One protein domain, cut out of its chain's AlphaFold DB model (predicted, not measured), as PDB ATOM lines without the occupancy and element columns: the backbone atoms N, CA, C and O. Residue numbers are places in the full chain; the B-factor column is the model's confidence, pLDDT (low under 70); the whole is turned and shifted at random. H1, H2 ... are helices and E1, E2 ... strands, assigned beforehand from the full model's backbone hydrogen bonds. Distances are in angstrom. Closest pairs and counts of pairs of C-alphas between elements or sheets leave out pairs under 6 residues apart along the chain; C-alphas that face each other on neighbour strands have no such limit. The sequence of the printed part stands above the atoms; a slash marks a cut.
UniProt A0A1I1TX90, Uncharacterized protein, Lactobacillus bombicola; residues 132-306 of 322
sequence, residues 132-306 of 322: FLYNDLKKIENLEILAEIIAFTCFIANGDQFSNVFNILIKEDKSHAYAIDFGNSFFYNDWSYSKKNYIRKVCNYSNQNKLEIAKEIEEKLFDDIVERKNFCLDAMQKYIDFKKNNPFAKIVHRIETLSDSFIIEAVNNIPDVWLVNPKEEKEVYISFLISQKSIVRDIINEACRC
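What this domain is: This is residues 132 to 306 of the 322 residues of an uncharacterized protein of Lactobacillus bombicola (UniProt A0A1I1TX90). A helix core, H2, is packed round by other helices: H6 and H7 pack on it, H9 and H10 meet its far end, and H5 crosses H10 on the side of H2 away from a small hairpin of two strands, E1 and E2. At one end of the domain H4, H9 and H8 lie in a row with H9 in the middle, and at the other end H1 packs on H6. The printed part has 175 residues with ten named helices and two named strands, in the order H1 H2 H3 E1 E2 H4 H5 H6 H7 H8 H9 H10; the two strands form an antiparallel sheet, and the class is mostly helix. The whole is compact, with a radius of gyration of the C-alphas of 16.4 A, and its rounded outline spans 45 by 36 by 34 A.

How they stand to each other: H1, residues 132 to 137, touches H6, residues 231 to 237, at a shallow tilt of 24 degrees, the same way, with the C-alphas of Tyr 134 and Ala 235 closest at 5.4 A. H2, residues 144 to 156, is the hub and touches five helices. With residues 146 to 150 alone it touches H6 at a steep tilt of 60 degrees, closest at the C-alphas of Leu 146 and Met 236, 5.6 A. With residues 149 to 153 alone it only just touches H3, residues 160 to 163, with 3 pairs of C-alphas within 8 A, the closest being Thr 153 and Gln 161 at 6.8 A. H2 touches H7, residues 249 to 256, at a shallow tilt of 27 degrees, the same way, with the C-alphas of Glu 148 and Ile 251 closest at 5.8 A. Residues 155 to 156 alone touch H9, residues 278 to 293, closest at the C-alphas of Phe 155 and Gln 292, 5.8 A, and residues 151 to 155 alone touch H10, residues 296 to 305, closest at Phe 155 and Val 296, 5.7 A. E1, residues 168 to 170, and E2, residues 177 to 179, are an antiparallel hairpin; N 169 and O 178 are within hydrogen-bond range at 2.9 A. H4, residues 193 to 206, touches H9 at a tilt of 38 degrees, only just steep, the same way, closest at the C-alphas of Cys 203 and Ser 291, 5.4 A. H5, residues 210 to 222, touches H10, closest at the C-alphas of Ala 214 and Ile 299, 4.6 A. H8, residues 260 to 268, forms a helical hairpin with H9, closest at the C-alphas of Val 267 and Lys 282, 6.0 A. Among the pairs apart are H1 and H9, and H4 and H8. Every O i to N i+4 pair is within hydrogen-bond range in H1, H2 and H4 to H10; H3 is too short for such a pair.

Where its parts are: H1 begins at C-alpha 132, (62.138, -31.261, 56.012). H2 is 18.4 A from first to last C-alpha, H4 20.0 A and H5 17.7 A. H9, the longest helix with 16 residues, is 22.4 A and begins at C-alpha 278, (31.981, -8.300, 40.389). H10, 14.4 A long, ends at C-alpha 305, (53.572, -38.493, 29.795).

The domain as a whole: The two C-alphas farthest apart, those of Asp 173 and Gln 208, are 48.3 A apart. The printed part has no cut. The links from E2 to H4 and from H6 to H7 are long, with 13 and 11 residues. The mean pLDDT of the printed part is 90.0, and residues 224 to 229 are under 70.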
ATOM      1  N   PHE A 132      63.150 -31.269  54.960       73.38
ATOM      2  CA  PHE A 132      62.138 -31.261  56.012       73.38
ATOM      3  C   PHE A 132      60.764 -31.708  55.493       73.38
ATOM      4  O   PHE A 132      60.140 -32.562  56.121       73.38
ATOM      5  N   LEU A 133      60.327 -31.213  54.324       79.56
ATOM      6  CA  LEU A 133      59.011 -31.537  53.774       79.56
ATOM      7  C   LEU A 133      58.940 -33.024  53.420       79.56
ATOM      8  O   LEU A 133      57.980 -33.694  53.781       79.56
ATOM      9  N   TYR A 134      59.993 -33.579  52.811       82.12
ATOM     10  CA  TYR A 134      60.072 -35.018  52.538       82.12
ATOM     11  C   TYR A 134      59.917 -35.858  53.810       82.12
ATOM     12  O   TYR A 134      59.119 -36.795  53.868       82.12
ATOM     13  N   ASN A 135      60.682 -35.524  54.850       83.12
ATOM     14  CA  ASN A 135      60.680 -36.282  56.099       83.12
ATOM     15  C   ASN A 135      59.348 -36.200  56.852       83.12
ATOM     16  O   ASN A 135      59.006 -37.137  57.584       83.12
ATOM     17  N   ASP A 136      58.617 -35.102  56.681       85.62
ATOM     18  CA  ASP A 136      57.316 -34.896  57.303       85.62
ATOM     19  C   ASP A 136      56.200 -35.577  56.501       85.62
ATOM     20  O   ASP A 136      55.422 -36.327  57.089       85.62
ATOM     21  N   LEU A 137      56.198 -35.460  55.167       89.06
ATOM     22  CA  LEU A 137      55.236 -36.141  54.288       89.06
ATOM     23  C   LEU A 137      55.292 -37.667  54.403       89.06
ATOM     24  O   LEU A 137      54.268 -38.327  54.287       89.06
ATOM     25  N   LYS A 138      56.452 -38.259  54.706       88.38
ATOM     26  CA  LYS A 138      56.549 -39.711  54.953       88.38
ATOM     27  C   LYS A 138      55.675 -40.194  56.122       88.38
ATOM     28  O   LYS A 138      55.426 -41.394  56.233       88.38
ATOM     29  N   LYS A 139      55.315 -39.300  57.043       89.62
ATOM     30  CA  LYS A 139      54.683 -39.640  58.325       89.62
ATOM     31  C   LYS A 139      53.184 -39.353  58.358       89.62
ATOM     32  O   LYS A 139      52.550 -39.811  59.300       89.62
ATOM     33  N   ILE A 140      52.649 -38.657  57.351       92.50
ATOM     34  CA  ILE A 140      51.218 -38.354  57.275       92.50
ATOM     35  C   ILE A 140      50.403 -39.614  57.019       92.50
ATOM     36  O   ILE A 140      50.814 -40.504  56.274       92.50
ATOM     37  N   GLU A 141      49.242 -39.682  57.658       93.81
ATOM     38  CA  GLU A 141      48.312 -40.802  57.554       93.81
ATOM     39  C   GLU A 141      47.381 -40.624  56.347       93.81
ATOM     40  O   GLU A 141      47.009 -41.608  55.711       93.81
ATOM     41  N   ASN A 142      47.062 -39.377  55.980       94.31
ATOM     42  CA  ASN A 142      46.166 -39.018  54.876       94.31
ATOM     43  C   ASN A 142      46.900 -38.815  53.533       94.31
ATOM     44  O   ASN A 142      46.737 -37.796  52.864       94.31
ATOM     45  N   LEU A 143      47.728 -39.782  53.124       93.75
ATOM     46  CA  LEU A 143      48.581 -39.683  51.924       93.75
ATOM     47  C   LEU A 143      47.823 -39.392  50.619       93.75
ATOM     48  O   LEU A 143      48.409 -38.844  49.683       93.75
ATOM     49  N   GLU A 144      46.532 -39.723  50.532       95.06
ATOM     50  CA  GLU A 144      45.705 -39.410  49.365       95.06
ATOM     51  C   GLU A 144      45.658 -37.907  49.060       95.06
ATOM     52  O   GLU A 144      45.534 -37.536  47.890       95.06
ATOM     53  N   ILE A 145      45.830 -37.049  50.076       95.69
ATOM     54  CA  ILE A 145      45.799 -35.594  49.910       95.69
ATOM     55  C   ILE A 145      46.838 -35.101  48.897       95.69
ATOM     56  O   ILE A 145      46.610 -34.114  48.210       95.69
ATOM     57  N   LEU A 146      47.964 -35.798  48.734       95.69
ATOM     58  CA  LEU A 146      49.034 -35.375  47.825       95.69
ATOM     59  C   LEU A 146      48.575 -35.425  46.362       95.69
ATOM     60  O   LEU A 146      48.804 -34.490  45.596       95.69
ATOM     61  N   ALA A 147      47.864 -36.489  45.981       96.44
ATOM     62  CA  ALA A 147      47.258 -36.586  44.656       96.44
ATOM     63  C   ALA A 147      46.061 -35.631  44.512       96.44
ATOM     64  O   ALA A 147      45.826 -35.089  43.429       96.44
ATOM     65  N   GLU A 148      45.317 -35.403  45.599       98.19
ATOM     66  CA  GLU A 148      44.202 -34.454  45.625       98.19
ATOM     67  C   GLU A 148      44.660 -33.013  45.395       98.19
ATOM     68  O   GLU A 148      44.063 -32.327  44.569       98.19
ATOM     69  N   ILE A 149      45.746 -32.589  46.047       97.19
ATOM     70  CA  ILE A 149      46.371 -31.275  45.872       97.19
ATOM     71  C   ILE A 149      46.778 -31.083  44.416       97.19
ATOM     72  O   ILE A 149      46.391 -30.092  43.811       97.19
ATOM     73  N   ILE A 150      47.484 -32.044  43.815       96.88
ATOM     74  CA  ILE A 150      47.932 -31.930  42.419       96.88
ATOM     75  C   ILE A 150      46.751 -31.813  41.451       96.88
ATOM     76  O   ILE A 150      46.742 -30.937  40.582       96.88
ATOM     77  N   ALA A 151      45.732 -32.661  41.605       98.19
ATOM     78  CA  ALA A 151      44.554 -32.602  40.746       98.19
ATOM     79  C   ALA A 151      43.769 -31.297  40.936       98.19
ATOM     80  O   ALA A 151      43.275 -30.721  39.965       98.19
ATOM     81  N   PHE A 152      43.676 -30.811  42.173       98.62
ATOM     82  CA  PHE A 152      43.009 -29.556  42.482       98.62
ATOM     83  C   PHE A 152      43.779 -28.347  41.952       98.62
ATOM     84  O   PHE A 152      43.172 -27.471  41.345       98.62
ATOM     85  N   THR A 153      45.108 -28.349  42.055       97.00
ATOM     86  CA  THR A 153      45.983 -27.361  41.419       97.00
ATOM     87  C   THR A 153      45.759 -27.307  39.914       97.00
ATOM     88  O   THR A 153      45.639 -26.212  39.371       97.00
ATOM     89  N   CYS A 154      45.627 -28.451  39.239       97.44
ATOM     90  CA  CYS A 154      45.286 -28.482  37.814       97.44
ATOM     91  C   CYS A 154      43.883 -27.911  37.542       97.44
ATOM     92  O   CYS A 154      43.659 -27.278  36.512       97.44
ATOM     93  N   PHE A 155      42.930 -28.118  38.454       98.50
ATOM     94  CA  PHE A 155      41.555 -27.636  38.320       98.50
ATOM     95  C   PHE A 155      41.389 -26.133  38.574       98.50
ATOM     96  O   PHE A 155      40.560 -25.500  37.930       98.50
ATOM     97  N   ILE A 156      42.162 -25.541  39.480       97.88
ATOM     98  CA  ILE A 156      42.097 -24.095  39.753       97.88
ATOM     99  C   ILE A 156      43.249 -23.323  39.105       97.88
ATOM    100  O   ILE A 156      43.287 -22.106  39.204       97.88
ATOM    101  N   ALA A 157      44.186 -24.016  38.456       96.38
ATOM    102  CA  ALA A 157      45.417 -23.471  37.892       96.38
ATOM    103  C   ALA A 157      46.260 -22.646  38.890       96.38
ATOM    104  O   ALA A 157      46.605 -21.496  38.616       96.38
ATOM    105  N   ASN A 158      46.584 -23.238  40.046       94.06
ATOM    106  CA  ASN A 158      47.424 -22.620  41.085       94.06
ATOM    107  C   ASN A 158      48.835 -23.242  41.139       94.06
ATOM    108  O   ASN A 158      49.111 -24.093  41.988       94.06
ATOM    109  N   GLY A 159      49.725 -22.826  40.235       90.38
ATOM    110  CA  GLY A 159      51.099 -23.350  40.158       90.38
ATOM    111  C   GLY A 159      51.948 -23.096  41.412       90.38
ATOM    112  O   GLY A 159      52.850 -23.876  41.704       90.38
ATOM    113  N   ASP A 160      51.616 -22.078  42.217       88.25
ATOM    114  CA  ASP A 160      52.315 -21.764  43.475       88.25
ATOM    115  C   ASP A 160      52.281 -22.941  44.469       88.25
ATOM    116  O   ASP A 160      53.209 -23.154  45.244       88.25
ATOM    117  N   GLN A 161      51.253 -23.790  44.389       89.25
ATOM    118  CA  GLN A 161      51.147 -25.007  45.197       89.25
ATOM    119  C   GLN A 161      52.270 -26.028  44.924       89.25
ATOM    120  O   GLN A 161      52.564 -26.867  45.779       89.25
ATOM    121  N   PHE A 162      52.891 -25.990  43.740       89.69
ATOM    122  CA  PHE A 162      53.979 -26.897  43.356       89.69
ATOM    123  C   PHE A 162      55.358 -26.382  43.745       89.69
ATOM    124  O   PHE A 162      56.273 -27.193  43.927       89.69
ATOM    125  N   SER A 163      55.511 -25.074  43.928       83.06
ATOM    126  CA  SER A 163      56.792 -24.445  44.241       83.06
ATOM    127  C   SER A 163      56.928 -24.055  45.711       83.06
ATOM    128  O   SER A 163      58.008 -24.193  46.291       83.06
ATOM    129  N   ASN A 164      55.835 -23.642  46.353       82.38
ATOM    130  CA  ASN A 164      55.852 -23.142  47.718       82.38
ATOM    131  C   ASN A 164      55.521 -24.244  48.737       82.38
ATOM    132  O   ASN A 164      54.371 -24.624  48.956       82.38
ATOM    133  N   VAL A 165      56.558 -24.729  49.420       78.88
ATOM    134  CA  VAL A 165      56.442 -25.751  50.474       78.88
ATOM    135  C   VAL A 165      55.613 -25.317  51.683       78.88
ATOM    136  O   VAL A 165      55.167 -26.172  52.443       78.88
ATOM    137  N   PHE A 166      55.389 -24.015  51.868       81.44
ATOM    138  CA  PHE A 166      54.557 -23.495  52.953       81.44
ATOM    139  C   PHE A 166      53.058 -23.541  52.633       81.44
ATOM    140  O   PHE A 166      52.251 -23.352  53.539       81.44
ATOM    141  N   ASN A 167      52.674 -23.881  51.397       87.44
ATOM    142  CA  ASN A 167      51.273 -24.076  51.010       87.44
ATOM    143  C   ASN A 167      50.735 -25.463  51.419       87.44
ATOM    144  O   ASN A 167      49.585 -25.806  51.130       87.44
ATOM    145  N   ILE A 168      51.554 -26.280  52.095       88.19
ATOM    146  CA  ILE A 168      51.141 -27.526  52.745       88.19
ATOM    147  C   ILE A 168      51.423 -27.412  54.238       88.19
ATOM    148  O   ILE A 168      52.566 -27.289  54.674       88.19
ATOM    149  N   LEU A 169      50.364 -27.504  55.032       86.88
ATOM    150  CA  LEU A 169      50.447 -27.489  56.482       86.88
ATOM    151  C   LEU A 169      50.405 -28.918  57.016       86.88
ATOM    152  O   LEU A 169      49.482 -29.660  56.705       86.88
ATOM    153  N   ILE A 170      51.366 -29.297  57.854       85.75
ATOM    154  CA  ILE A 170      51.422 -30.623  58.483       85.75
ATOM    155  C   ILE A 170      51.235 -30.447  59.993       85.75
ATOM    156  O   ILE A 170      51.862 -29.575  60.600       85.75
ATOM    157  N   LYS A 171      50.370 -31.262  60.611       83.38
ATOM    158  CA  LYS A 171      50.210 -31.279  62.077       83.38
ATOM    159  C   LYS A 171      51.527 -31.598  62.777       83.38
ATOM    160  O   LYS A 171      52.372 -32.307  62.239       83.38
ATOM    161  N   GLU A 172      51.686 -31.138  64.016       79.12
ATOM    162  CA  GLU A 172      52.905 -31.412  64.789       79.12
ATOM    163  C   GLU A 172      53.154 -32.909  65.024       79.12
ATOM    164  O   GLU A 172      54.289 -33.375  64.898       79.12
ATOM    165  N   ASP A 173      52.092 -33.671  65.298       80.62
ATOM    166  CA  ASP A 173      52.140 -35.136  65.408       80.62
ATOM    167  C   ASP A 173      52.357 -35.837  64.057       80.62
ATOM    168  O   ASP A 173      52.600 -37.043  64.010       80.62
ATOM    169  N   LYS A 174      52.323 -35.060  62.968       81.69
ATOM    170  CA  LYS A 174      52.463 -35.474  61.575       81.69
ATOM    171  C   LYS A 174      51.398 -36.458  61.132       81.69
ATOM    172  O   LYS A 174      51.620 -37.139  60.149       81.69
ATOM    173  N   SER A 175      50.256 -36.514  61.811       83.44
ATOM    174  CA  SER A 175      49.151 -37.394  61.434       83.44
ATOM    175  C   SER A 175      48.472 -36.936  60.142       83.44
ATOM    176  O   SER A 175      48.042 -37.765  59.352       83.44
ATOM    177  N   HIS A 176      48.377 -35.622  59.906       89.44
ATOM    178  CA  HIS A 176      47.614 -35.064  58.786       89.44
ATOM    179  C   HIS A 176      48.343 -33.902  58.114       89.44
ATOM    180  O   HIS A 176      48.948 -33.062  58.792       89.44
ATOM    181  N   ALA A 177      48.220 -33.836  56.791       91.00
ATOM    182  CA  ALA A 177      48.519 -32.657  55.991       91.00
ATOM    183  C   ALA A 177      47.233 -31.945  55.541       91.00
ATOM    184  O   ALA A 177      46.180 -32.568  55.435       91.00
ATOM    185  N   TYR A 178      47.347 -30.648  55.259       92.06
ATOM    186  CA  TYR A 178      46.284 -29.768  54.785       92.06
ATOM    187  C   TYR A 178      46.817 -28.859  53.681       92.06
ATOM    188  O   TYR A 178      47.946 -28.375  53.765       92.06
ATOM    189  N   ALA A 179      45.987 -28.583  52.683       92.81
ATOM    190  CA  ALA A 179      46.295 -27.616  51.637       92.81
ATOM    191  C   ALA A 179      45.845 -26.204  52.053       92.81
ATOM    192  O   ALA A 179      44.751 -26.041  52.600       92.81
ATOM    193  N   ILE A 180      46.687 -25.192  51.825       92.31
ATOM    194  CA  ILE A 180      46.422 -23.788  52.181       92.31
ATOM    195  C   ILE A 180      46.995 -22.824  51.130       92.31
ATOM    196  O   ILE A 180      47.826 -23.214  50.324       92.31
ATOM    197  N   ASP A 181      46.595 -21.550  51.199       89.50
ATOM    198  CA  ASP A 181      47.106 -20.454  50.358       89.50
ATOM    199  C   ASP A 181      46.824 -20.619  48.860       89.50
ATOM    200  O   ASP A 181      47.699 -20.763  48.009       89.50
ATOM    201  N   PHE A 182      45.535 -20.538  48.539       93.81
ATOM    202  CA  PHE A 182      45.020 -20.616  47.174       93.81
ATOM    203  C   PHE A 182      44.853 -19.254  46.497       93.81
ATOM    204  O   PHE A 182      44.265 -19.166  45.419       93.81
ATOM    205  N   GLY A 183      45.363 -18.183  47.099       91.31
ATOM    206  CA  GLY A 183      45.245 -16.825  46.577       91.31
ATOM    207  C   GLY A 183      45.947 -16.557  45.235       91.31
ATOM    208  O   GLY A 183      45.764 -15.481  44.677       91.31
ATOM    209  N   ASN A 184      46.738 -17.510  44.726       90.62
ATOM    210  CA  ASN A 184      47.408 -17.471  43.418       90.62
ATOM    211  C   ASN A 184      46.723 -18.379  42.370       90.62
ATOM    212  O   ASN A 184      47.345 -18.828  41.406       90.62
ATOM    213  N   SER A 185      45.441 -18.685  42.566       94.44
ATOM    214  CA  SER A 185      44.643 -19.472  41.625       94.44
ATOM    215  C   SER A 185      44.344 -18.709  40.331       94.44
ATOM    216  O   SER A 185      44.528 -17.501  40.206       94.44
ATOM    217  N   PHE A 186      43.826 -19.425  39.334       95.69
ATOM    218  CA  PHE A 186      43.447 -18.882  38.031       95.69
ATOM    219  C   PHE A 186      44.632 -18.214  37.319       95.69
ATOM    220  O   PHE A 186      44.487 -17.152  36.709       95.69
ATOM    221  N   PHE A 187      45.800 -18.861  37.402       92.19
ATOM    222  CA  PHE A 187      47.103 -18.459  36.864       92.19
ATOM    223  C   PHE A 187      47.790 -17.272  37.551       92.19
ATOM    224  O   PHE A 187      49.018 -17.246  37.551       92.19
ATOM    225  N   TYR A 188      47.041 -16.303  38.093       86.94
ATOM    226  CA  TYR A 188      47.582 -15.085  38.708       86.94
ATOM    227  C   TYR A 188      46.634 -14.503  39.773       86.94
ATOM    228  O   TYR A 188      45.407 -14.613  39.679       86.94
ATOM    229  N   ASN A 189      47.199 -13.803  40.756       86.31
ATOM    230  CA  ASN A 189      46.479 -13.183  41.877       86.31
ATOM    231  C   ASN A 189      45.929 -11.767  41.591       86.31
ATOM    232  O   ASN A 189      45.312 -11.161  42.471       86.31
ATOM    233  N   ASP A 190      46.117 -11.252  40.375       87.81
ATOM    234  CA  ASP A 190      45.700  -9.913  39.961       87.81
ATOM    235  C   ASP A 190      44.541  -9.941  38.947       87.81
ATOM    236  O   ASP A 190      44.409 -10.872  38.151       87.81
ATOM    237  N   TRP A 191      43.712  -8.889  38.913       90.38
ATOM    238  CA  TRP A 191      42.645  -8.750  37.909       90.38
ATOM    239  C   TRP A 191      43.142  -8.107  36.603       90.38
ATOM    240  O   TRP A 191      42.611  -7.106  36.104       90.38
ATOM    241  N   SER A 192      44.204  -8.664  36.019       91.06
ATOM    242  CA  SER A 192      44.840  -8.083  34.833       91.06
ATOM    243  C   SER A 192      44.139  -8.422  33.516       91.06
ATOM    244  O   SER A 192      43.449  -9.431  33.345       91.06
ATOM    245  N   TYR A 193      44.358  -7.568  32.511       91.44
ATOM    246  CA  TYR A 193      43.934  -7.835  31.133       91.44
ATOM    247  C   TYR A 193      44.542  -9.138  30.584       91.44
ATOM    248  O   TYR A 193      43.841  -9.924  29.943       91.44
ATOM    249  N   SER A 194      45.818  -9.394  30.887       91.44
ATOM    250  CA  SER A 194      46.538 -10.604  30.480       91.44
ATOM    251  C   SER A 194      45.891 -11.870  31.041       91.44
ATOM    252  O   SER A 194      45.592 -12.783  30.269       91.44
ATOM    253  N   LYS A 195      45.591 -11.899  32.348       92.00
ATOM    254  CA  LYS A 195      44.882 -13.015  32.988       92.00
ATOM    255  C   LYS A 195      43.523 -13.267  32.339       92.00
ATOM    256  O   LYS A 195      43.244 -14.388  31.915       92.00
ATOM    257  N   LYS A 196      42.697 -12.225  32.191       94.00
ATOM    258  CA  LYS A 196      41.361 -12.333  31.574       94.00
ATOM    259  C   LYS A 196      41.410 -12.932  30.175       94.00
ATOM    260  O   LYS A 196      40.622 -13.818  29.847       94.00
ATOM    261  N   ASN A 197      42.326 -12.449  29.340       93.56
ATOM    262  CA  ASN A 197      42.480 -12.949  27.978       93.56
ATOM    263  C   ASN A 197      42.961 -14.394  27.945       93.56
ATOM    264  O   ASN A 197      42.470 -15.173  27.131       93.56
ATOM    265  N   TYR A 198      43.879 -14.754  28.839       93.44
ATOM    266  CA  TYR A 198      44.360 -16.121  28.945       93.44
ATOM    267  C   TYR A 198      43.244 -17.081  29.372       93.44
ATOM    268  O   TYR A 198      43.016 -18.089  28.709       93.44
ATOM    269  N   ILE A 199      42.459 -16.724  30.392       94.88
ATOM    270  CA  ILE A 199      41.291 -17.513  30.807       94.88
ATOM    271  C   ILE A 199      40.289 -17.654  29.656       94.88
ATOM    272  O   ILE A 199      39.849 -18.759  29.354       94.88
ATOM    273  N   ARG A 200      39.956 -16.563  28.953       93.19
ATOM    274  CA  ARG A 200      39.049 -16.614  27.791       93.19
ATOM    275  C   ARG A 200      39.583 -17.520  26.681       93.19
ATOM    276  O   ARG A 200      38.800 -18.251  26.075       93.19
ATOM    277  N   LYS A 201      40.898 -17.501  26.431       91.62
ATOM    278  CA  LYS A 201      41.562 -18.433  25.512       91.62
ATOM    279  C   LYS A 201      41.337 -19.873  25.977       91.62
ATOM    280  O   LYS A 201      40.793 -20.653  25.206       91.62
ATOM    281  N   VAL A 202      41.658 -20.202  27.228       90.62
ATOM    282  CA  VAL A 202      41.447 -21.550  27.790       90.62
ATOM    283  C   VAL A 202      39.997 -22.009  27.602       90.62
ATOM    284  O   VAL A 202      39.757 -23.073  27.027       90.62
ATOM    285  N   CYS A 203      39.028 -21.168  27.973       91.19
ATOM    286  CA  CYS A 203      37.604 -21.464  27.828       91.19
ATOM    287  C   CYS A 203      37.217 -21.767  26.374       91.19
ATOM    288  O   CYS A 203      36.575 -22.782  26.102       91.19
ATOM    289  N   ASN A 204      37.635 -20.928  25.424       87.62
ATOM    290  CA  ASN A 204      37.301 -21.100  24.010       87.62
ATOM    291  C   ASN A 204      37.956 -22.352  23.406       87.62
ATOM    292  O   ASN A 204      37.292 -23.121  22.709       87.62
ATOM    293  N   TYR A 205      39.240 -22.579  23.693       81.19
ATOM    294  CA  TYR A 205      40.012 -23.685  23.124       81.19
ATOM    295  C   TYR A 205      39.629 -25.040  23.715       81.19
ATOM    296  O   TYR A 205      39.617 -26.028  22.986       81.19
ATOM    297  N   SER A 206      39.228 -25.100  24.987       72.00
ATOM    298  CA  SER A 206      38.734 -26.341  25.604       72.00
ATOM    299  C   SER A 206      37.539 -26.964  24.863       72.00
ATOM    300  O   SER A 206      37.324 -28.173  24.939       72.00
ATOM    301  N   ASN A 207      36.795 -26.168  24.089       70.88
ATOM    302  CA  ASN A 207      35.676 -26.643  23.277       70.88
ATOM    303  C   ASN A 207      36.096 -27.164  21.893       70.88
ATOM    304  O   ASN A 207      35.317 -27.863  21.250       70.88
ATOM    305  N   GLN A 208      37.298 -26.820  21.417       78.62
ATOM    306  CA  GLN A 208      37.739 -27.072  20.039       78.62
ATOM    307  C   GLN A 208      38.967 -27.986  19.956       78.62
ATOM    308  O   GLN A 208      39.010 -28.868  19.101       78.62
ATOM    309  N   ASN A 209      39.951 -27.806  20.845       87.44
ATOM    310  CA  ASN A 209      41.194 -28.575  20.877       87.44
ATOM    311  C   ASN A 209      41.683 -28.817  22.319       87.44
ATOM    312  O   ASN A 209      42.629 -28.190  22.798       87.44
ATOM    313  N   LYS A 210      41.020 -29.749  23.020       89.06
ATOM    314  CA  LYS A 210      41.294 -30.078  24.432       89.06
ATOM    315  C   LYS A 210      42.742 -30.469  24.717       89.06
ATOM    316  O   LYS A 210      43.286 -30.065  25.735       89.06
ATOM    317  N   LEU A 211      43.355 -31.252  23.832       90.31
ATOM    318  CA  LEU A 211      44.702 -31.766  24.066       90.31
ATOM    319  C   LEU A 211      45.759 -30.662  23.967       90.31
ATOM    320  O   LEU A 211      46.682 -30.634  24.772       90.31
ATOM    321  N   GLU A 212      45.629 -29.755  22.998       92.25
ATOM    322  CA  GLU A 212      46.560 -28.632  22.838       92.25
ATOM    323  C   GLU A 212      46.501 -27.691  24.045       92.25
ATOM    324  O   GLU A 212      47.537 -27.361  24.614       92.25
ATOM    325  N   ILE A 213      45.293 -27.333  24.495       93.69
ATOM    326  CA  ILE A 213      45.158 -26.456  25.662       93.69
ATOM    327  C   ILE A 213      45.585 -27.145  26.963       93.69
ATOM    328  O   ILE A 213      46.133 -26.491  27.843       93.69
ATOM    329  N   ALA A 214      45.379 -28.461  27.085       93.75
ATOM    330  CA  ALA A 214      45.844 -29.223  28.239       93.75
ATOM    331  C   ALA A 214      47.373 -29.204  28.355       93.75
ATOM    332  O   ALA A 214      47.872 -28.979  29.452       93.75
ATOM    333  N   LYS A 215      48.093 -29.369  27.237       92.25
ATOM    334  CA  LYS A 215      49.559 -29.242  27.189       92.25
ATOM    335  C   LYS A 215      50.021 -27.847  27.579       92.25
ATOM    336  O   LYS A 215      50.889 -27.711  28.420       92.25
ATOM    337  N   GLU A 216      49.396 -26.811  27.028       92.56
ATOM    338  CA  GLU A 216      49.775 -25.430  27.343       92.56
ATOM    339  C   GLU A 216      49.575 -25.092  28.832       92.56
ATOM    340  O   GLU A 216      50.390 -24.398  29.437       92.56
ATOM    341  N   ILE A 217      48.479 -25.565  29.435       93.56
ATOM    342  CA  ILE A 217      48.235 -25.374  30.870       93.56
ATOM    343  C   ILE A 217      49.218 -26.198  31.696       93.56
ATOM    344  O   ILE A 217      49.687 -25.719  32.724       93.56
ATOM    345  N   GLU A 218      49.505 -27.423  31.269       92.94
ATOM    346  CA  GLU A 218      50.482 -28.287  31.915       92.94
ATOM    347  C   GLU A 218      51.867 -27.632  31.920       92.94
ATOM    348  O   GLU A 218      52.378 -27.368  33.002       92.94
ATOM    349  N   GLU A 219      52.386 -27.197  30.773       89.44
ATOM    350  CA  GLU A 219      53.621 -26.408  30.686       89.44
ATOM    351  C   GLU A 219      53.551 -25.183  31.617       89.44
ATOM    352  O   GLU A 219      54.446 -24.914  32.409       89.44
ATOM    353  N   LYS A 220      52.442 -24.442  31.640       88.94
ATOM    354  CA  LYS A 220      52.338 -23.267  32.519       88.94
ATOM    355  C   LYS A 220      52.363 -23.602  34.018       88.94
ATOM    356  O   LYS A 220      52.809 -22.772  34.809       88.94
ATOM    357  N   LEU A 221      51.833 -24.755  34.421       89.50
ATOM    358  CA  LEU A 221      51.767 -25.177  35.823       89.50
ATOM    359  C   LEU A 221      53.032 -25.909  36.274       89.50
ATOM    360  O   LEU A 221      53.412 -25.787  37.436       89.50
ATOM    361  N   PHE A 222      53.650 -26.676  35.380       85.25
ATOM    362  CA  PHE A 222      54.738 -27.598  35.680       85.25
ATOM    363  C   PHE A 222      56.098 -27.125  35.119       85.25
ATOM    364  O   PHE A 222      57.121 -27.454  35.721       85.25
ATOM    365  N   ASP A 223      56.140 -26.290  34.070       70.19
ATOM    366  CA  ASP A 223      57.365 -25.822  33.386       70.19
ATOM    367  C   ASP A 223      57.941 -24.491  33.895       70.19
ATOM    368  O   ASP A 223      58.594 -23.759  33.145       70.19
ATOM    369  N   ASP A 224      57.904 -24.214  35.202       61.62
ATOM    370  CA  ASP A 224      58.882 -23.270  35.793       61.62
ATOM    371  C   ASP A 224      60.296 -23.923  35.872       61.62
ATOM    372  O   ASP A 224      61.006 -23.929  36.884       61.62
ATOM    373  N   ILE A 225      60.673 -24.576  34.763       44.97
ATOM    374  CA  ILE A 225      61.756 -25.544  34.560       44.97
ATOM    375  C   ILE A 225      63.115 -24.886  34.420       44.97
ATOM    376  O   ILE A 225      64.128 -25.541  34.671       44.97
ATOM    377  N   VAL A 226      63.169 -23.598  34.082       44.09
ATOM    378  CA  VAL A 226      64.455 -22.905  33.957       44.09
ATOM    379  C   VAL A 226      65.190 -22.872  35.309       44.09
ATOM    380  O   VAL A 226      66.416 -22.834  35.323       44.09
ATOM    381  N   GLU A 227      64.477 -23.012  36.438       53.03
ATOM    382  CA  GLU A 227      65.074 -22.981  37.782       53.03
ATOM    383  C   GLU A 227      64.736 -24.183  38.694       53.03
ATOM    384  O   GLU A 227      65.140 -24.185  39.853       53.03
ATOM    385  N   ARG A 228      64.034 -25.226  38.209       52.25
ATOM    386  CA  ARG A 228      63.623 -26.405  39.020       52.25
ATOM    387  C   ARG A 228      62.968 -26.027  40.362       52.25
ATOM    388  O   ARG A 228      63.259 -26.614  41.403       52.25
ATOM    389  N   LYS A 229      62.051 -25.062  40.333       65.50
ATOM    390  CA  LYS A 229      61.393 -24.520  41.531       65.50
ATOM    391  C   LYS A 229      60.266 -25.383  42.104       65.50
ATOM    392  O   LYS A 229      59.727 -25.032  43.147       65.50
ATOM    393  N   ASN A 230      59.931 -26.520  41.492       78.50
ATOM    394  CA  ASN A 230      58.808 -27.379  41.898       78.50
ATOM    395  C   ASN A 230      59.116 -28.275  43.113       78.50
ATOM    396  O   ASN A 230      58.781 -29.460  43.139       78.50
ATOM    397  N   PHE A 231      59.771 -27.730  44.140       81.50
ATOM    398  CA  PHE A 231      60.214 -28.484  45.315       81.50
ATOM    399  C   PHE A 231      59.069 -29.189  46.049       81.50
ATOM    400  O   PHE A 231      59.259 -30.274  46.603       81.50
ATOM    401  N   CYS A 232      57.883 -28.576  46.058       86.00
ATOM    402  CA  CYS A 232      56.704 -29.135  46.700       86.00
ATOM    403  C   CYS A 232      56.158 -30.322  45.893       86.00
ATOM    404  O   CYS A 232      55.937 -31.393  46.459       86.00
ATOM    405  N   LEU A 233      56.034 -30.191  44.565       89.06
ATOM    406  CA  LEU A 233      55.646 -31.306  43.690       89.06
ATOM    407  C   LEU A 233      56.646 -32.464  43.777       89.06
ATOM    408  O   LEU A 233      56.237 -33.609  43.975       89.06
ATOM    409  N   ASP A 234      57.945 -32.165  43.722       86.25
ATOM    410  CA  ASP A 234      59.018 -33.148  43.882       86.25
ATOM    411  C   ASP A 234      58.924 -33.892  45.224       86.25
ATOM    412  O   ASP A 234      59.363 -35.041  45.329       86.25
ATOM    413  N   ALA A 235      58.419 -33.235  46.273       87.88
ATOM    414  CA  ALA A 235      58.174 -33.839  47.578       87.88
ATOM    415  C   ALA A 235      56.929 -34.717  47.601       87.88
ATOM    416  O   ALA A 235      57.007 -35.866  48.040       87.88
ATOM    417  N   MET A 236      55.818 -34.209  47.076       91.12
ATOM    418  CA  MET A 236      54.550 -34.928  47.013       91.12
ATOM    419  C   MET A 236      54.645 -36.194  46.158       91.12
ATOM    420  O   MET A 236      54.251 -37.268  46.617       91.12
ATOM    421  N   GLN A 237      55.204 -36.101  44.945       91.00
ATOM    422  CA  GLN A 237      55.166 -37.193  43.965       91.00
ATOM    423  C   GLN A 237      55.812 -38.483  44.474       91.00
ATOM    424  O   GLN A 237      55.272 -39.562  44.237       91.00
ATOM    425  N   LYS A 238      56.867 -38.388  45.298       89.62
ATOM    426  CA  LYS A 238      57.553 -39.555  45.884       89.62
ATOM    427  C   LYS A 238      56.654 -40.450  46.735       89.62
ATOM    428  O   LYS A 238      56.954 -41.635  46.880       89.62
ATOM    429  N   TYR A 239      55.598 -39.889  47.318       92.00
ATOM    430  CA  TYR A 239      54.687 -40.603  48.213       92.00
ATOM    431  C   TYR A 239      53.357 -40.972  47.547       92.00
ATOM    432  O   TYR A 239      52.516 -41.610  48.176       92.00
ATOM    433  N   ILE A 240      53.179 -40.634  46.268       92.12
ATOM    434  CA  ILE A 240      52.024 -41.050  45.475       92.12
ATOM    435  C   ILE A 240      52.256 -42.475  44.950       92.12
ATOM    436  O   ILE A 240      53.229 -42.743  44.247       92.12
ATOM    437  N   ASP A 241      51.360 -43.407  45.282       90.06
ATOM    438  CA  ASP A 241      51.462 -44.805  44.845       90.06
ATOM    439  C   ASP A 241      50.766 -45.034  43.495       90.06
ATOM    440  O   ASP A 241      49.550 -45.210  43.422       90.06
ATOM    441  N   PHE A 242      51.559 -45.102  42.426       88.44
ATOM    442  CA  PHE A 242      51.087 -45.457  41.087       88.44
ATOM    443  C   PHE A 242      50.988 -46.973  40.827       88.44
ATOM    444  O   PHE A 242      50.533 -47.383  39.759       88.44
ATOM    445  N   LYS A 243      51.433 -47.838  41.752       85.44
ATOM    446  CA  LYS A 243      51.540 -49.291  41.501       85.44
ATOM    447  C   LYS A 243      50.207 -50.016  41.597       85.44
ATOM    448  O   LYS A 243      50.038 -51.057  40.967       85.44
ATOM    449  N   LYS A 244      49.299 -49.523  42.441       82.31
ATOM    450  CA  LYS A 244      48.027 -50.200  42.728       82.31
ATOM    451  C   LYS A 244      46.920 -49.759  41.783       82.31
ATOM    452  O   LYS A 244      46.309 -50.599  41.140       82.31
ATOM    453  N   ASN A 245      46.660 -48.456  41.733       88.50
ATOM    454  CA  ASN A 245      45.588 -47.829  40.964       88.50
ATOM    455  C   ASN A 245      46.034 -46.430  40.531       88.50
ATOM    456  O   ASN A 245      47.022 -45.912  41.042       88.50
ATOM    457  N   ASN A 246      45.278 -45.796  39.631       93.44
ATOM    458  CA  ASN A 246      45.483 -44.385  39.318       93.44
ATOM    459  C   ASN A 246      45.146 -43.518  40.551       93.44
ATOM    460  O   ASN A 246      43.970 -43.437  40.925       93.44
ATOM    461  N   PRO A 247      46.139 -42.847  41.163       94.94
ATOM    462  CA  PRO A 247      45.954 -42.089  42.400       94.94
ATOM    463  C   PRO A 247      45.051 -40.860  42.211       94.94
ATOM    464  O   PRO A 247      44.436 -40.384  43.162       94.94
ATOM    465  N   PHE A 248      44.903 -40.378  40.975       97.12
ATOM    466  CA  PHE A 248      44.086 -39.211  40.647       97.12
ATOM    467  C   PHE A 248      42.626 -39.554  40.339       97.12
ATOM    468  O   PHE A 248      41.785 -38.655  40.321       97.12
ATOM    469  N   ALA A 249      42.292 -40.830  40.105       96.75
ATOM    470  CA  ALA A 249      40.984 -41.228  39.575       96.75
ATOM    471  C   ALA A 249      39.812 -40.694  40.418       96.75
ATOM    472  O   ALA A 249      38.896 -40.063  39.891       96.75
ATOM    473  N   LYS A 250      39.877 -40.864  41.745       96.75
ATOM    474  CA  LYS A 250      38.811 -40.446  42.669       96.75
ATOM    475  C   LYS A 250      38.611 -38.929  42.699       96.75
ATOM    476  O   LYS A 250      37.474 -38.459  42.733       96.75
ATOM    477  N   ILE A 251      39.689 -38.145  42.748       98.19
ATOM    478  CA  ILE A 251      39.590 -36.680  42.811       98.19
ATOM    479  C   ILE A 251      39.184 -36.079  41.467       98.19
ATOM    480  O   ILE A 251      38.281 -35.249  41.434       98.19
ATOM    481  N   VAL A 252      39.750 -36.562  40.362       98.50
ATOM    482  CA  VAL A 252      39.371 -36.118  39.016       98.50
ATOM    483  C   VAL A 252      37.911 -36.436  38.734       98.50
ATOM    484  O   VAL A 252      37.193 -35.565  38.256       98.50
ATOM    485  N   HIS A 253      37.427 -37.617  39.129       98.06
ATOM    486  CA  HIS A 253      36.007 -37.936  39.021       98.06
ATOM    487  C   HIS A 253      35.129 -36.944  39.802       98.06
ATOM    488  O   HIS A 253      34.128 -36.464  39.273       98.06
ATOM    489  N   ARG A 254      35.502 -36.582  41.041       98.56
ATOM    490  CA  ARG A 254      34.780 -35.560  41.830       98.56
ATOM    491  C   ARG A 254      34.776 -34.189  41.142       98.56
ATOM    492  O   ARG A 254      33.753 -33.515  41.171       98.56
ATOM    493  N   ILE A 255      35.886 -33.793  40.522       98.69
ATOM    494  CA  ILE A 255      36.004 -32.525  39.784       98.69
ATOM    495  C   ILE A 255      35.120 -32.543  38.529       98.69
ATOM    496  O   ILE A 255      34.303 -31.648  38.333       98.69
ATOM    497  N   GLU A 256      35.233 -33.578  37.698       98.00
ATOM    498  CA  GLU A 256      34.481 -33.709  36.442       98.00
ATOM    499  C   GLU A 256      32.964 -33.786  36.672       98.00
ATOM    500  O   GLU A 256      32.179 -33.283  35.867       98.00
ATOM    501  N   THR A 257      32.546 -34.387  37.790       97.88
ATOM    502  CA  THR A 257      31.132 -34.519  38.176       97.88
ATOM    503  C   THR A 257      30.600 -33.343  38.994       97.88
ATOM    504  O   THR A 257      29.422 -33.335  39.364       97.88
ATOM    505  N   LEU A 258      31.421 -32.321  39.257       98.19
ATOM    506  CA  LEU A 258      30.986 -31.109  39.940       98.19
ATOM    507  C   LEU A 258      29.885 -30.424  39.119       98.19
ATOM    508  O   LEU A 258      30.101 -30.031  37.973       98.19
ATOM    509  N   SER A 259      28.687 -30.284  39.684       98.19
ATOM    510  CA  SER A 259      27.548 -29.690  38.975       98.19
ATOM    511  C   SER A 259      27.785 -28.211  38.661       98.19
ATOM    512  O   SER A 259      28.226 -27.471  39.542       98.19
ATOM    513  N   ASP A 260      27.389 -27.762  37.470       98.38
ATOM    514  CA  ASP A 260      27.487 -26.349  37.068       98.38
ATOM    515  C   ASP A 260      26.723 -25.429  38.027       98.38
ATOM    516  O   ASP A 260      27.200 -24.348  38.353       98.38
ATOM    517  N   SER A 261      25.577 -25.883  38.549       98.38
ATOM    518  CA  SER A 261      24.793 -25.141  39.544       98.38
ATOM    519  C   SER A 261      25.592 -24.840  40.811       98.38
ATOM    520  O   SER A 261      25.553 -23.714  41.293       98.38
ATOM    521  N   PHE A 262      26.354 -25.815  41.313       98.44
ATOM    522  CA  PHE A 262      27.244 -25.608  42.454       98.44
ATOM    523  C   PHE A 262      28.362 -24.614  42.126       98.44
ATOM    524  O   PHE A 262      28.642 -23.747  42.941       98.44
ATOM    525  N   ILE A 263      28.988 -24.707  40.946       98.62
ATOM    526  CA  ILE A 263      30.042 -23.758  40.534       98.62
ATOM    527  C   ILE A 263      29.486 -22.331  40.504       98.62
ATOM    528  O   ILE A 263      30.087 -21.416  41.061       98.62
ATOM    529  N   ILE A 264      28.316 -22.150  39.887       98.62
ATOM    530  CA  ILE A 264      27.626 -20.860  39.814       98.62
ATOM    531  C   ILE A 264      27.289 -20.348  41.219       98.62
ATOM    532  O   ILE A 264      27.500 -19.172  41.503       98.62
ATOM    533  N   GLU A 265      26.780 -21.207  42.102       98.12
ATOM    534  CA  GLU A 265      26.472 -20.853  43.491       98.12
ATOM    535  C   GLU A 265      27.733 -20.433  44.262       98.12
ATOM    536  O   GLU A 265      27.759 -19.344  44.828       98.12
ATOM    537  N   ALA A 266      28.794 -21.243  44.224       97.94
ATOM    538  CA  ALA A 266      30.052 -20.977  44.916       97.94
ATOM    539  C   ALA A 266      30.687 -19.652  44.466       97.94
ATOM    540  O   ALA A 266      31.090 -18.840  45.298       97.94
ATOM    541  N   VAL A 267      30.707 -19.380  43.156       98.31
ATOM    542  CA  VAL A 267      31.218 -18.109  42.622       98.31
ATOM    543  C   VAL A 267      30.313 -16.933  43.006       98.31
ATOM    544  O   VAL A 267      30.802 -15.858  43.352       98.31
ATOM    545  N   ASN A 268      28.990 -17.110  43.003       97.25
ATOM    546  CA  ASN A 268      28.069 -16.047  43.407       97.25
ATOM    547  C   ASN A 268      28.108 -15.744  44.910       97.25
ATOM    548  O   ASN A 268      27.798 -14.614  45.290       97.25
ATOM    549  N   ASN A 269      28.531 -16.704  45.738       95.06
ATOM    550  CA  ASN A 269      28.734 -16.512  47.172       95.06
ATOM    551  C   ASN A 269      29.954 -15.640  47.496       95.06
ATOM    552  O   ASN A 269      30.034 -15.126  48.613       95.06
ATOM    553  N   ILE A 270      30.861 -15.411  46.535       93.94
ATOM    554  CA  ILE A 270      31.957 -14.454  46.704       93.94
ATOM    555  C   ILE A 270      31.360 -13.061  46.976       93.94
ATOM    556  O   ILE A 270      30.561 -12.566  46.168       93.94
ATOM    557  N   PRO A 271      31.744 -12.401  48.083       90.75
ATOM    558  CA  PRO A 271      31.359 -11.025  48.356       90.75
ATOM    559  C   PRO A 271      31.803 -10.073  47.240       90.75
ATOM    560  O   PRO A 271      32.988  -9.973  46.941       90.75
ATOM    561  N   ASP A 272      30.865  -9.307  46.674       90.94
ATOM    562  CA  ASP A 272      31.157  -8.334  45.604       90.94
ATOM    563  C   ASP A 272      32.219  -7.303  46.014       90.94
ATOM    564  O   ASP A 272      32.987  -6.827  45.191       90.94
ATOM    565  N   VAL A 273      32.299  -6.997  47.308       85.94
ATOM    566  CA  VAL A 273      33.265  -6.057  47.898       85.94
ATOM    567  C   VAL A 273      34.719  -6.534  47.791       85.94
ATOM    568  O   VAL A 273      35.646  -5.747  47.985       85.94
ATOM    569  N   TRP A 274      34.930  -7.818  47.500       87.81
ATOM    570  CA  TRP A 274      36.249  -8.404  47.268       87.81
ATOM    571  C   TRP A 274      36.651  -8.413  45.791       87.81
ATOM    572  O   TRP A 274      37.765  -8.817  45.497       87.81
ATOM    573  N   LEU A 275      35.774  -7.975  44.887       89.44
ATOM    574  CA  LEU A 275      35.991  -7.990  43.442       89.44
ATOM    575  C   LEU A 275      36.112  -6.548  42.921       89.44
ATOM    576  O   LEU A 275      35.499  -5.622  43.456       89.44
ATOM    577  N   VAL A 276      36.899  -6.343  41.868       88.56
ATOM    578  CA  VAL A 276      37.074  -5.051  41.179       88.56
ATOM    579  C   VAL A 276      35.886  -4.764  40.254       88.56
ATOM    580  O   VAL A 276      35.340  -3.663  40.238       88.56
ATOM    581  N   ASN A 277      35.469  -5.768  39.485       91.88
ATOM    582  CA  ASN A 277      34.301  -5.779  38.617       91.88
ATOM    583  C   ASN A 277      33.494  -7.066  38.872       91.88
ATOM    584  O   ASN A 277      33.627  -8.035  38.117       91.88
ATOM    585  N   PRO A 278      32.623  -7.081  39.903       93.38
ATOM    586  CA  PRO A 278      31.981  -8.300  40.389       93.38
ATOM    587  C   PRO A 278      31.272  -9.116  39.311       93.38
ATOM    588  O   PRO A 278      31.362 -10.340  39.294       93.38
ATOM    589  N   LYS A 279      30.578  -8.447  38.383       96.62
ATOM    590  CA  LYS A 279      29.838  -9.126  37.318       96.62
ATOM    591  C   LYS A 279      30.778  -9.837  36.342       96.62
ATOM    592  O   LYS A 279      30.604 -11.026  36.094       96.62
ATOM    593  N   GLU A 280      31.758  -9.116  35.797       96.19
ATOM    594  CA  GLU A 280      32.700  -9.681  34.820       96.19
ATOM    595  C   GLU A 280      33.568 -10.775  35.458       96.19
ATOM    596  O   GLU A 280      33.766 -11.828  34.858       96.19
ATOM    597  N   GLU A 281      34.055 -10.554  36.682       95.19
ATOM    598  CA  GLU A 281      34.893 -11.514  37.408       95.19
ATOM    599  C   GLU A 281      34.178 -12.833  37.658       95.19
ATOM    600  O   GLU A 281      34.703 -13.899  37.329       95.19
ATOM    601  N   LYS A 282      32.945 -12.769  38.166       97.56
ATOM    602  CA  LYS A 282      32.132 -13.963  38.409       97.56
ATOM    603  C   LYS A 282      31.863 -14.729  37.115       97.56
ATOM    604  O   LYS A 282      32.024 -15.948  37.088       97.56
ATOM    605  N   GLU A 283      31.518 -14.038  36.027       97.50
ATOM    606  CA  GLU A 283      31.314 -14.663  34.711       97.50
ATOM    607  C   GLU A 283      32.585 -15.372  34.202       97.50
ATOM    608  O   GLU A 283      32.512 -16.491  33.681       97.50
ATOM    609  N   VAL A 284      33.756 -14.755  34.390       96.88
ATOM    610  CA  VAL A 284      35.056 -15.321  34.003       96.88
ATOM    611  C   VAL A 284      35.410 -16.547  34.850       96.88
ATOM    612  O   VAL A 284      35.770 -17.575  34.272       96.88
ATOM    613  N   TYR A 285      35.257 -16.494  36.178       97.75
ATOM    614  CA  TYR A 285      35.529 -17.639  37.057       97.75
ATOM    615  C   TYR A 285      34.587 -18.817  36.802       97.75
ATOM    616  O   TYR A 285      35.046 -19.957  36.728       97.75
ATOM    617  N   ILE A 286      33.289 -18.561  36.601       98.31
ATOM    618  CA  ILE A 286      32.314 -19.606  36.245       98.31
ATOM    619  C   ILE A 286      32.721 -20.282  34.934       98.31
ATOM    620  O   ILE A 286      32.814 -21.510  34.874       98.31
ATOM    621  N   SER A 287      32.992 -19.485  33.897       97.12
ATOM    622  CA  SER A 287      33.363 -20.003  32.576       97.12
ATOM    623  C   SER A 287      34.640 -20.837  32.644       97.12
ATOM    624  O   SER A 287      34.698 -21.922  32.062       97.12
ATOM    625  N   PHE A 288      35.636 -20.356  33.396       97.81
ATOM    626  CA  PHE A 288      36.881 -21.076  33.617       97.81
ATOM    627  C   PHE A 288      36.641 -22.414  34.302       97.81
ATOM    628  O   PHE A 288      37.007 -23.434  33.742       97.81
ATOM    629  N   LEU A 289      35.993 -22.446  35.470       98.44
ATOM    630  CA  LEU A 289      35.820 -23.687  36.232       98.44
ATOM    631  C   LEU A 289      35.017 -24.740  35.452       98.44
ATOM    632  O   LEU A 289      35.364 -25.920  35.485       98.44
ATOM    633  N   ILE A 290      33.981 -24.329  34.710       97.00
ATOM    634  CA  ILE A 290      33.195 -25.237  33.856       97.00
ATOM    635  C   ILE A 290      34.053 -25.819  32.725       97.00
ATOM    636  O   ILE A 290      33.981 -27.019  32.448       97.00
ATOM    637  N   SER A 291      34.881 -24.994  32.087       95.94
ATOM    638  CA  SER A 291      35.826 -25.438  31.062       95.94
ATOM    639  C   SER A 291      36.897 -26.366  31.655       95.94
ATOM    640  O   SER A 291      37.089 -27.490  31.177       95.94
ATOM    641  N   GLN A 292      37.525 -25.933  32.747       96.56
ATOM    642  CA  GLN A 292      38.692 -26.543  33.371       96.56
ATOM    643  C   GLN A 292      38.385 -27.931  33.937       96.56
ATOM    644  O   GLN A 292      39.164 -28.864  33.729       96.56
ATOM    645  N   LYS A 293      37.211 -28.131  34.559       96.31
ATOM    646  CA  LYS A 293      36.808 -29.474  35.018       96.31
ATOM    647  C   LYS A 293      36.718 -30.486  33.875       96.31
ATOM    648  O   LYS A 293      36.856 -31.675  34.120       96.31
ATOM    649  N   SER A 294      36.496 -30.035  32.636       94.44
ATOM    650  CA  SER A 294      36.364 -30.905  31.460       94.44
ATOM    651  C   SER A 294      37.698 -31.267  30.794       94.44
ATOM    652  O   SER A 294      37.685 -32.051  29.838       94.44
ATOM    653  N   ILE A 295      38.806 -30.675  31.259       95.56
ATOM    654  CA  ILE A 295      40.167 -30.879  30.735       95.56
ATOM    655  C   ILE A 295      41.189 -31.258  31.818       95.56
ATOM    656  O   ILE A 295      42.308 -31.635  31.485       95.56
ATOM    657  N   VAL A 296      40.831 -31.217  33.109       96.81
ATOM    658  CA  VAL A 296      41.738 -31.556  34.228       96.81
ATOM    659  C   VAL A 296      42.399 -32.929  34.063       96.81
ATOM    660  O   VAL A 296      43.586 -33.099  34.336       96.81
ATOM    661  N   ARG A 297      41.650 -33.908  33.549       96.56
ATOM    662  CA  ARG A 297      42.151 -35.251  33.244       96.56
ATOM    663  C   ARG A 297      43.224 -35.224  32.161       96.56
ATOM    664  O   ARG A 297      44.200 -35.966  32.252       96.56
ATOM    665  N   ASP A 298      43.027 -34.409  31.131       95.12
ATOM    666  CA  ASP A 298      43.967 -34.272  30.025       95.12
ATOM    667  C   ASP A 298      45.262 -33.607  30.503       95.12
ATOM    668  O   ASP A 298      46.330 -34.125  30.202       95.12
ATOM    669  N   ILE A 299      45.176 -32.575  31.349       95.50
ATOM    670  CA  ILE A 299      46.346 -31.922  31.967       95.50
ATOM    671  C   ILE A 299      47.185 -32.943  32.750       95.50
ATOM    672  O   ILE A 299      48.384 -33.073  32.524       95.50
ATOM    673  N   ILE A 300      46.553 -33.739  33.620       95.25
ATOM    674  CA  ILE A 300      47.251 -34.768  34.414       95.25
ATOM    675  C   ILE A 300      47.847 -35.864  33.518       95.25
ATOM    676  O   ILE A 300      48.942 -36.360  33.785       95.25
ATOM    677  N   ASN A 301      47.140 -36.266  32.455       93.25
ATOM    678  CA  ASN A 301      47.667 -37.235  31.495       93.25
ATOM    679  C   ASN A 301      48.923 -36.712  30.791       93.25
ATOM    680  O   ASN A 301      49.842 -37.500  30.580       93.25
ATOM    681  N   GLU A 302      48.953 -35.433  30.418       91.50
ATOM    682  CA  GLU A 302      50.129 -34.823  29.797       91.50
ATOM    683  C   GLU A 302      51.282 -34.721  30.797       91.50
ATOM    684  O   GLU A 302      52.363 -35.223  30.490       91.50
ATOM    685  N   ALA A 303      51.029 -34.286  32.035       90.44
ATOM    686  CA  ALA A 303      52.050 -34.240  33.086       90.44
ATOM    687  C   ALA A 303      52.676 -35.622  33.368       90.44
ATOM    688  O   ALA A 303      53.873 -35.748  33.615       90.44
ATOM    689  N   CYS A 304      51.881 -36.698  33.288       88.44
ATOM    690  CA  CYS A 304      52.375 -38.069  33.460       88.44
ATOM    691  C   CYS A 304      53.129 -38.619  32.240       88.44
ATOM    692  O   CYS A 304      53.877 -39.585  32.383       88.44
ATOM    693  N   ARG A 305      52.901 -38.075  31.039       83.88
ATOM    694  CA  ARG A 305      53.572 -38.493  29.795       83.88
ATOM    695  C   ARG A 305      54.802 -37.659  29.476       83.88
ATOM    696  O   ARG A 305      55.626 -38.111  28.684       83.88
ATOM    697  N   CYS A 306      54.876 -36.443  30.008       71.69
ATOM    698  CA  CYS A 306      55.885 -35.471  29.642       71.69
ATOM    699  C   CYS A 306      57.297 -36.035  29.861       71.69
ATOM    700  O   CYS A 306      57.610 -36.621  30.901       71.69
TER     701      CYS A 306